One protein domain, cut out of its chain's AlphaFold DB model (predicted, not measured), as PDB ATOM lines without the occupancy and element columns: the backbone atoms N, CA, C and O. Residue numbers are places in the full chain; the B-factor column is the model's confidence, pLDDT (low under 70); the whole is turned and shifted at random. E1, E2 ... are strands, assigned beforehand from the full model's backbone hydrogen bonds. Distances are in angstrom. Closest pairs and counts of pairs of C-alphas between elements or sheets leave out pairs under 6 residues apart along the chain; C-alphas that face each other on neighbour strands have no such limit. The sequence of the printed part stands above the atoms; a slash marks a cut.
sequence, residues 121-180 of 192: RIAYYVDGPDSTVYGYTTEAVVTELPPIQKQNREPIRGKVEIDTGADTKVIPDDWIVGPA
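This is residues 121 to 180 of the 192 residues of an uncharacterized protein of Halorientalis sp. IM1011 (UniProt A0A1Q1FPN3). A single strongly twisted sheet of five short strands is bent at E2 into a partly rolled-up wall, not a closed barrel, and the three residues 173 to 175 link one of its edge strands, E4, to the other, E5. Two long hairpin loops, residues 126 to 136 and 145 to 158, reach toward opposite ends of the longest axis. The printed part has 60 residues with no named helix and five named strands, E1 to E5 along the chain, in the sheet order E4 E3 E2 E1 E5, antiparallel throughout. The class is all strand, though under half of the residues, 27 of 60, are in named elements. The whole is compact, with a radius of gyration of the C-alphas of 11.6 A and spans of 35 by 23 by 19 A.

E1, residues 121 to 125, begins at C-alpha 121 (36.431, 105.394, 26.018) and is 13.6 A long from first to last C-alpha. E2, residues 137 to 144, is the longest strand at 20.0 A; it bends by 55 degrees at residue 141 and ends at C-alpha 144 (45.497, 113.057, 22.406). E3, residues 159 to 163, measures 13.3 A, and E4, residues 168 to 172, measures 13.4 A. E5, residues 176 to 179, measures 8.4 A and ends at C-alpha 179 (31.436, 108.717, 26.674).

E1 to E4 form a meander, each strand the antiparallel neighbour of the one before. In the hairpin of E1 and E2, N 122 and O 140 are within hydrogen-bond range at 2.9 A. The pairing of E2 is staggered: residues 137 to 141 pair with E1, and residues 141 to 144 with E3. In the hairpin of E2 and E3, N 163 and O 141 are 2.8 A apart. In the hairpin of E3 and E4, the directions differ by 151 degrees, and N 162 and O 169 are 2.8 A apart. E5 is the antiparallel neighbour of E1 at 154 degrees, with N 177 and O 123 at 2.8 A; the C-alphas of 122 and 179, which face each other, are 4.3 A apart. The edge strands E4 and E5 meet only through their link. E1 is apart from E3 and E4, and E3 is apart from E5.

The C-alphas farthest apart, those of Val 133 and Asn 152, are separated by 35.6 A, while those of Arg 121 and Ala 180 are 5.5 A apart. The printed part has no cut. The links E1 to E2 and E2 to E3 are long, with 11 and 14 residues; the other two are tight. Mean pLDDT of the printed part is 71.3, and residues 127 to 136, 146 to 149, 151 to 158 and 174 are under 70.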
ATOM      1  N   ARG A 121      37.201 106.062  27.069       83.56
ATOM      2  CA  ARG A 121      36.431 105.394  26.018       83.56
ATOM      3  C   ARG A 121      35.288 106.292  25.566       83.56
ATOM      4  O   ARG A 121      34.446 106.695  26.370       83.56
ATOM      5  N   ILE A 122      35.234 106.552  24.272       83.50
ATOM      6  CA  ILE A 122      34.247 107.423  23.637       83.50
ATOM      7  C   ILE A 122      33.533 106.695  22.501       83.50
ATOM      8  O   ILE A 122      34.103 105.809  21.862       83.50
ATOM      9  N   ALA A 123      32.294 107.094  22.239       83.44
ATOM     10  CA  ALA A 123      31.567 106.723  21.035       83.44
ATOM     11  C   ALA A 123      31.761 107.802  19.959       83.44
ATOM     12  O   ALA A 123      31.676 108.998  20.253       83.44
ATOM     13  N   TYR A 124      32.010 107.395  18.714       79.75
ATOM     14  CA  TYR A 124      32.210 108.304  17.582       79.75
ATOM     15  C   TYR A 124      31.608 107.752  16.278       79.75
ATOM     16  O   TYR A 124      31.377 106.546  16.146       79.75
ATOM     17  N   TYR A 125      31.364 108.630  15.301       78.50
ATOM     18  CA  TYR A 125      30.889 108.248  13.963       78.50
ATOM     19  C   TYR A 125      32.041 107.815  13.039       78.50
ATOM     20  O   TYR A 125      33.024 108.539  12.885       78.50
ATOM     21  N   VAL A 126      31.915 106.655  12.379       72.06
ATOM     22  CA  VAL A 126      32.960 106.123  11.472       72.06
ATOM     23  C   VAL A 126      33.053 106.887  10.149       72.06
ATOM     24  O   VAL A 126      34.159 107.115   9.658       72.06
ATOM     25  N   ASP A 127      31.912 107.305   9.605       63.88
ATOM     26  CA  ASP A 127      31.820 108.162   8.425       63.88
ATOM     27  C   ASP A 127      31.241 109.502   8.872       63.88
ATOM     28  O   ASP A 127      30.103 109.575   9.344       63.88
ATOM     29  N   GLY A 128      32.075 110.537   8.795       50.81
ATOM     30  CA  GLY A 128      31.771 111.873   9.285       50.81
ATOM     31  C   GLY A 128      30.636 112.602   8.565       50.81
ATOM     32  O   GLY A 128      30.050 112.086   7.615       50.81
ATOM     33  N   PRO A 129      30.371 113.857   8.959       44.31
ATOM     34  CA  PRO A 129      29.231 114.647   8.510       44.31
ATOM     35  C   PRO A 129      29.311 115.090   7.038       44.31
ATOM     36  O   PRO A 129      28.312 115.559   6.502       44.31
ATOM     37  N   ASP A 130      30.462 114.934   6.372       42.22
ATOM     38  CA  ASP A 130      30.605 115.123   4.919       42.22
ATOM     39  C   ASP A 130      30.037 113.944   4.100       42.22
ATOM     40  O   ASP A 130      29.918 114.033   2.877       42.22
ATOM     41  N   SER A 131      29.685 112.828   4.751       40.50
ATOM     42  CA  SER A 131      28.944 111.736   4.119       40.50
ATOM     43  C   SER A 131      27.442 112.008   4.173       40.50
ATOM     44  O   SER A 131      26.900 112.456   5.177       40.50
ATOM     45  N   THR A 132      26.728 111.686   3.089       36.62
ATOM     46  CA  THR A 132      25.268 111.881   2.933       36.62
ATOM     47  C   THR A 132      24.405 111.122   3.957       36.62
ATOM     48  O   THR A 132      23.178 111.303   4.010       36.62
ATOM     49  N   VAL A 133      25.046 110.269   4.755       43.09
ATOM     50  CA  VAL A 133      24.521 109.457   5.848       43.09
ATOM     51  C   VAL A 133      25.619 109.413   6.917       43.09
ATOM     52  O   VAL A 133      26.752 109.067   6.584       43.09
ATOM     53  N   TYR A 134      25.302 109.748   8.175       50.66
ATOM     54  CA  TYR A 134      26.210 109.445   9.285       50.66
ATOM     55  C   TYR A 134      26.447 107.936   9.311       50.66
ATOM     56  O   TYR A 134      25.493 107.155   9.248       50.66
ATOM     57  N   GLY A 135      27.712 107.525   9.378       56.25
ATOM     58  CA  GLY A 135      28.047 106.119   9.581       56.25
ATOM     59  C   GLY A 135      27.462 105.583  10.893       56.25
ATOM     60  O   GLY A 135      26.896 106.312  11.702       56.25
ATOM     61  N   TYR A 136      27.628 104.288  11.136       65.81
ATOM     62  CA  TYR A 136      27.290 103.707  12.435       65.81
ATOM     63  C   TYR A 136      28.229 104.238  13.531       65.81
ATOM     64  O   TYR A 136      29.385 104.591  13.260       65.81
ATOM     65  N   THR A 137      27.741 104.268  14.768       74.81
ATOM     66  CA  THR A 137      28.554 104.606  15.939       74.81
ATOM     67  C   THR A 137      29.436 103.427  16.350       74.81
ATOM     68  O   THR A 137      29.020 102.264  16.333       74.81
ATOM     69  N   THR A 138      30.687 103.717  16.703       82.19
ATOM     70  CA  THR A 138      31.635 102.733  17.239       82.19
ATOM     71  C   THR A 138      32.458 103.338  18.372       82.19
ATOM     72  O   THR A 138      32.379 104.537  18.638       82.19
ATOM     73  N   GLU A 139      33.230 102.502  19.058       87.19
ATOM     74  CA  GLU A 139      34.050 102.900  20.200       87.19
ATOM     75  C   GLU A 139      35.497 103.172  19.792       87.19
ATOM     76  O   GLU A 139      36.043 102.533  18.886       87.19
ATOM     77  N   ALA A 140      36.125 104.102  20.507       86.38
ATOM     78  CA  ALA A 140      37.561 104.338  20.494       86.38
ATOM     79  C   ALA A 140      38.043 104.862  21.851       86.38
ATOM     80  O   ALA A 140      37.250 105.298  22.687       86.38
ATOM     81  N   VAL A 141      39.356 104.830  22.064       87.44
ATOM     82  CA  VAL A 141      40.013 105.427  23.231       87.44
ATOM     83  C   VAL A 141      40.667 106.739  22.820       87.44
ATOM     84  O   VAL A 141      41.393 106.781  21.833       87.44
ATOM     85  N   VAL A 142      40.452 107.817  23.566       85.62
ATOM     86  CA  VAL A 142      41.125 109.097  23.302       85.62
ATOM     87  C   VAL A 142      42.620 108.953  23.586       85.62
ATOM     88  O   VAL A 142      43.001 108.563  24.685       85.62
ATOM     89  N   THR A 143      43.490 109.299  22.639       84.50
ATOM     90  CA  THR A 143      44.948 109.280  22.851       84.50
ATOM     91  C   THR A 143      45.521 110.676  23.052       84.50
ATOM     92  O   THR A 143      46.405 110.858  23.887       84.50
ATOM     93  N   GLU A 144      45.012 111.676  22.329       80.69
ATOM     94  CA  GLU A 144      45.497 113.057  22.406       80.69
ATOM     95  C   GLU A 144      44.344 114.049  22.200       80.69
ATOM     96  O   GLU A 144      43.571 113.938  21.246       80.69
ATOM     97  N   LEU A 145      44.235 115.041  23.087       74.31
ATOM     98  CA  LEU A 145      43.263 116.129  22.971       74.31
ATOM     99  C   LEU A 145      43.849 117.322  22.205       74.31
ATOM    100  O   LEU A 145      45.059 117.556  22.252       74.31
ATOM    101  N   PRO A 146      43.006 118.135  21.549       65.69
ATOM    102  CA  PRO A 146      43.461 119.365  20.937       65.69
ATOM    103  C   PRO A 146      43.919 120.397  21.988       65.69
ATOM    104  O   PRO A 146      43.303 120.518  23.048       65.69
ATOM    105  N   PRO A 147      44.935 121.220  21.671       59.19
ATOM    106  CA  PRO A 147      45.696 121.200  20.425       59.19
ATOM    107  C   PRO A 147      46.679 120.020  20.357       59.19
ATOM    108  O   PRO A 147      47.583 119.928  21.185       59.19
ATOM    109  N   ILE A 148      46.549 119.181  19.323       65.81
ATOM    110  CA  ILE A 148      47.439 118.035  19.096       65.81
ATOM    111  C   ILE A 148      48.797 118.588  18.660       65.81
ATOM    112  O   ILE A 148      48.898 119.298  17.648       65.81
ATOM    113  N   GLN A 149      49.846 118.264  19.413       65.94
ATOM    114  CA  GLN A 149      51.199 118.761  19.182       65.94
ATOM    115  C   GLN A 149      52.043 117.687  18.501       65.94
ATOM    116  O   GLN A 149      52.762 116.917  19.135       65.94
ATOM    117  N   LYS A 150      52.014 117.660  17.166       71.88
ATOM    118  CA  LYS A 150      52.945 116.830  16.391       71.88
ATOM    119  C   LYS A 150      54.262 117.586  16.171       71.88
ATOM    120  O   LYS A 150      54.255 118.764  15.821       71.88
ATOM    121  N   GLN A 151      55.404 116.911  16.360       58.34
ATOM    122  CA  GLN A 151      56.732 117.514  16.159       58.34
ATOM    123  C   GLN A 151      56.836 118.205  14.792       58.34
ATOM    124  O   GLN A 151      56.518 117.610  13.761       58.34
ATOM    125  N   ASN A 152      57.337 119.444  14.792       48.59
ATOM    126  CA  ASN A 152      57.565 120.264  13.596       48.59
ATOM    127  C   ASN A 152      56.307 120.552  12.755       48.59
ATOM    128  O   ASN A 152      56.420 120.819  11.558       48.59
ATOM    129  N   ARG A 153      55.110 120.492  13.352       60.81
ATOM    130  CA  ARG A 153      53.851 120.868  12.699       60.81
ATOM    131  C   ARG A 153      53.109 121.908  13.520       60.81
ATOM    132  O   ARG A 153      53.252 121.972  14.738       60.81
ATOM    133  N   GLU A 154      52.316 122.723  12.830       61.47
ATOM    134  CA  GLU A 154      51.385 123.621  13.502       61.47
ATOM    135  C   GLU A 154      50.398 122.806  14.357       61.47
ATOM    136  O   GLU A 154      49.965 121.728  13.930       61.47
ATOM    137  N   PRO A 155      50.056 123.291  15.563       60.69
ATOM    138  CA  PRO A 155      49.137 122.601  16.453       60.69
ATOM    139  C   PRO A 155      47.769 122.440  15.791       60.69
ATOM    140  O   PRO A 155      47.140 123.422  15.385       60.69
ATOM    141  N   ILE A 156      47.294 121.197  15.718       64.62
ATOM    142  CA  ILE A 156      45.999 120.888  15.116       64.62
ATOM    143  C   ILE A 156      44.920 121.174  16.159       64.62
ATOM    144  O   ILE A 156      44.893 120.561  17.226       64.62
ATOM    145  N   ARG A 157      44.045 122.134  15.855       67.25
ATOM    146  CA  ARG A 157      42.900 122.517  16.690       67.25
ATOM    147  C   ARG A 157      41.622 121.872  16.154       67.25
ATOM    148  O   ARG A 157      41.538 121.616  14.956       67.25
ATOM    149  N   GLY A 158      40.649 121.638  17.037       65.56
ATOM    150  CA  GLY A 158      39.340 121.082  16.664       65.56
ATOM    151  C   GLY A 158      39.387 119.631  16.168       65.56
ATOM    152  O   GLY A 158      38.559 119.205  15.370       65.56
ATOM    153  N   LYS A 159      40.433 118.887  16.542       77.38
ATOM    154  CA  LYS A 159      40.577 117.466  16.224       77.38
ATOM    155  C   LYS A 159      41.121 116.722  17.427       77.38
ATOM    156  O   LYS A 159      41.981 117.248  18.129       77.38
ATOM    157  N   VAL A 160      40.640 115.507  17.620       78.94
ATOM    158  CA  VAL A 160      41.039 114.582  18.676       78.94
ATOM    159  C   VAL A 160      41.719 113.392  18.018       78.94
ATOM    160  O   VAL A 160      41.290 112.911  16.967       78.94
ATOM    161  N   GLU A 161      42.812 112.937  18.616       85.25
ATOM    162  CA  GLU A 161      43.428 111.681  18.226       85.25
ATOM    163  C   GLU A 161      42.827 110.551  19.058       85.25
ATOM    164  O   GLU A 161      42.692 110.665  20.279       85.25
ATOM    165  N   ILE A 162      42.432 109.484  18.375       87.12
ATOM    166  CA  ILE A 162      41.747 108.335  18.947       87.12
ATOM    167  C   ILE A 162      42.440 107.043  18.517       87.12
ATOM    168  O   ILE A 162      42.928 106.930  17.392       87.12
ATOM    169  N   ASP A 163      42.452 106.054  19.397       87.06
ATOM    170  CA  ASP A 163      42.851 104.685  19.111       87.06
ATOM    171  C   ASP A 163      41.605 103.823  18.910       87.06
ATOM    172  O   ASP A 163      40.752 103.703  19.790       87.06
ATOM    173  N   THR A 164      41.506 103.223  17.729       83.31
ATOM    174  CA  THR A 164      40.420 102.314  17.350       83.31
ATOM    175  C   THR A 164      40.768 100.847  17.635       83.31
ATOM    176  O   THR A 164      40.059  99.947  17.192       83.31
ATOM    177  N   GLY A 165      41.900 100.558  18.282       80.31
ATOM    178  CA  GLY A 165      42.415  99.206  18.526       80.31
ATOM    179  C   GLY A 165      43.025  98.534  17.287       80.31
ATOM    180  O   GLY A 165      43.840  97.619  17.410       80.31
ATOM    181  N   ALA A 166      42.664  98.982  16.080       78.31
ATOM    182  CA  ALA A 166      43.313  98.596  14.827       78.31
ATOM    183  C   ALA A 166      44.360  99.626  14.382       78.31
ATOM    184  O   ALA A 166      45.430  99.252  13.897       78.31
ATOM    185  N   ASP A 167      44.043 100.910  14.543       80.25
ATOM    186  CA  ASP A 167      44.893 102.031  14.170       80.25
ATOM    187  C   ASP A 167      44.524 103.314  14.930       80.25
ATOM    188  O   ASP A 167      43.434 103.441  15.498       80.25
ATOM    189  N   THR A 168      45.446 104.276  14.918       83.75
ATOM    190  CA  THR A 168      45.248 105.611  15.485       83.75
ATOM    191  C   THR A 168      44.756 106.573  14.407       83.75
ATOM    192  O   THR A 168      45.390 106.714  13.357       83.75
ATOM    193  N   LYS A 169      43.659 107.284  14.679       82.06
ATOM    194  CA  LYS A 169      43.039 108.245  13.758       82.06
ATOM    195  C   LYS A 169      42.933 109.620  14.386       82.06
ATOM    196  O   LYS A 169      42.691 109.750  15.577       82.06
ATOM    197  N   VAL A 170      43.051 110.651  13.554       82.94
ATOM    198  CA  VAL A 170      42.735 112.029  13.937       82.94
ATOM    199  C   VAL A 170      41.371 112.368  13.355       82.94
ATOM    200  O   VAL A 170      41.241 112.513  12.138       82.94
ATOM    201  N   ILE A 171      40.373 112.489  14.223       75.00
ATOM    202  CA  ILE A 171      39.006 112.853  13.851       75.00
ATOM    203  C   ILE A 171      38.692 114.266  14.345       75.00
ATOM    204  O   ILE A 171      39.291 114.721  15.319       75.00
ATOM    205  N   PRO A 172      37.794 114.999  13.683       76.44
ATOM    206  CA  PRO A 172      37.218 116.212  14.253       76.44
ATOM    207  C   PRO A 172      36.572 115.943  15.619       76.44
ATOM    208  O   PRO A 172      35.997 114.874  15.828       76.44
ATOM    209  N   ASP A 173      36.668 116.892  16.554       71.06
ATOM    210  CA  ASP A 173      36.061 116.717  17.883       71.06
ATOM    211  C   ASP A 173      34.526 116.628  17.827       71.06
ATOM    212  O   ASP A 173      33.923 115.982  18.681       71.06
ATOM    213  N   ASP A 174      33.902 117.173  16.775       69.12
ATOM    214  CA  ASP A 174      32.454 117.105  16.548       69.12
ATOM    215  C   ASP A 174      31.948 115.713  16.133       69.12
ATOM    216  O   ASP A 174      30.742 115.479  16.120       69.12
ATOM    217  N   TRP A 175      32.843 114.776  15.801       77.62
ATOM    218  CA  TRP A 175      32.463 113.393  15.474       77.62
ATOM    219  C   TRP A 175      32.251 112.538  16.724       77.62
ATOM    220  O   TRP A 175      31.788 111.399  16.616       77.62
ATOM    221  N   ILE A 176      32.615 113.064  17.895       78.19
ATOM    222  CA  ILE A 176      32.515 112.376  19.176       78.19
ATOM    223  C   ILE A 176      31.115 112.603  19.737       78.19
ATOM    224  O   ILE A 176      30.717 113.730  20.020       78.19
ATOM    225  N   VAL A 177      30.377 111.512  19.915       77.31
ATOM    226  CA  VAL A 177      29.001 111.533  20.425       77.31
ATOM    227  C   VAL A 177      28.993 111.731  21.941       77.31
ATOM    228  O   VAL A 177      28.135 112.427  22.475       77.31
ATOM    229  N   GLY A 178      29.964 111.138  22.638       74.00
ATOM    230  CA  GLY A 178      30.087 111.217  24.091       74.00
ATOM    231  C   GLY A 178      30.867 110.041  24.679       74.00
ATOM    232  O   GLY A 178      31.479 109.271  23.929       74.00
ATOM    233  N   PRO A 179      30.861 109.884  26.014       77.69
ATOM    234  CA  PRO A 179      31.436 108.717  26.674       77.69
ATOM    235  C   PRO A 179      30.762 107.432  26.185       77.69
ATOM    236  O   PRO A 179      29.537 107.360  26.110       77.69
ATOM    237  N   ALA A 180      31.545 106.392  25.892       78.19
ATOM    238  CA  ALA A 180      31.007 105.125  25.381       78.19
ATOM    239  C   ALA A 180      30.014 104.456  26.354       78.19
ATOM    240  O   ALA A 180      29.143 103.707  25.933       78.19
TER     241      ALA A 180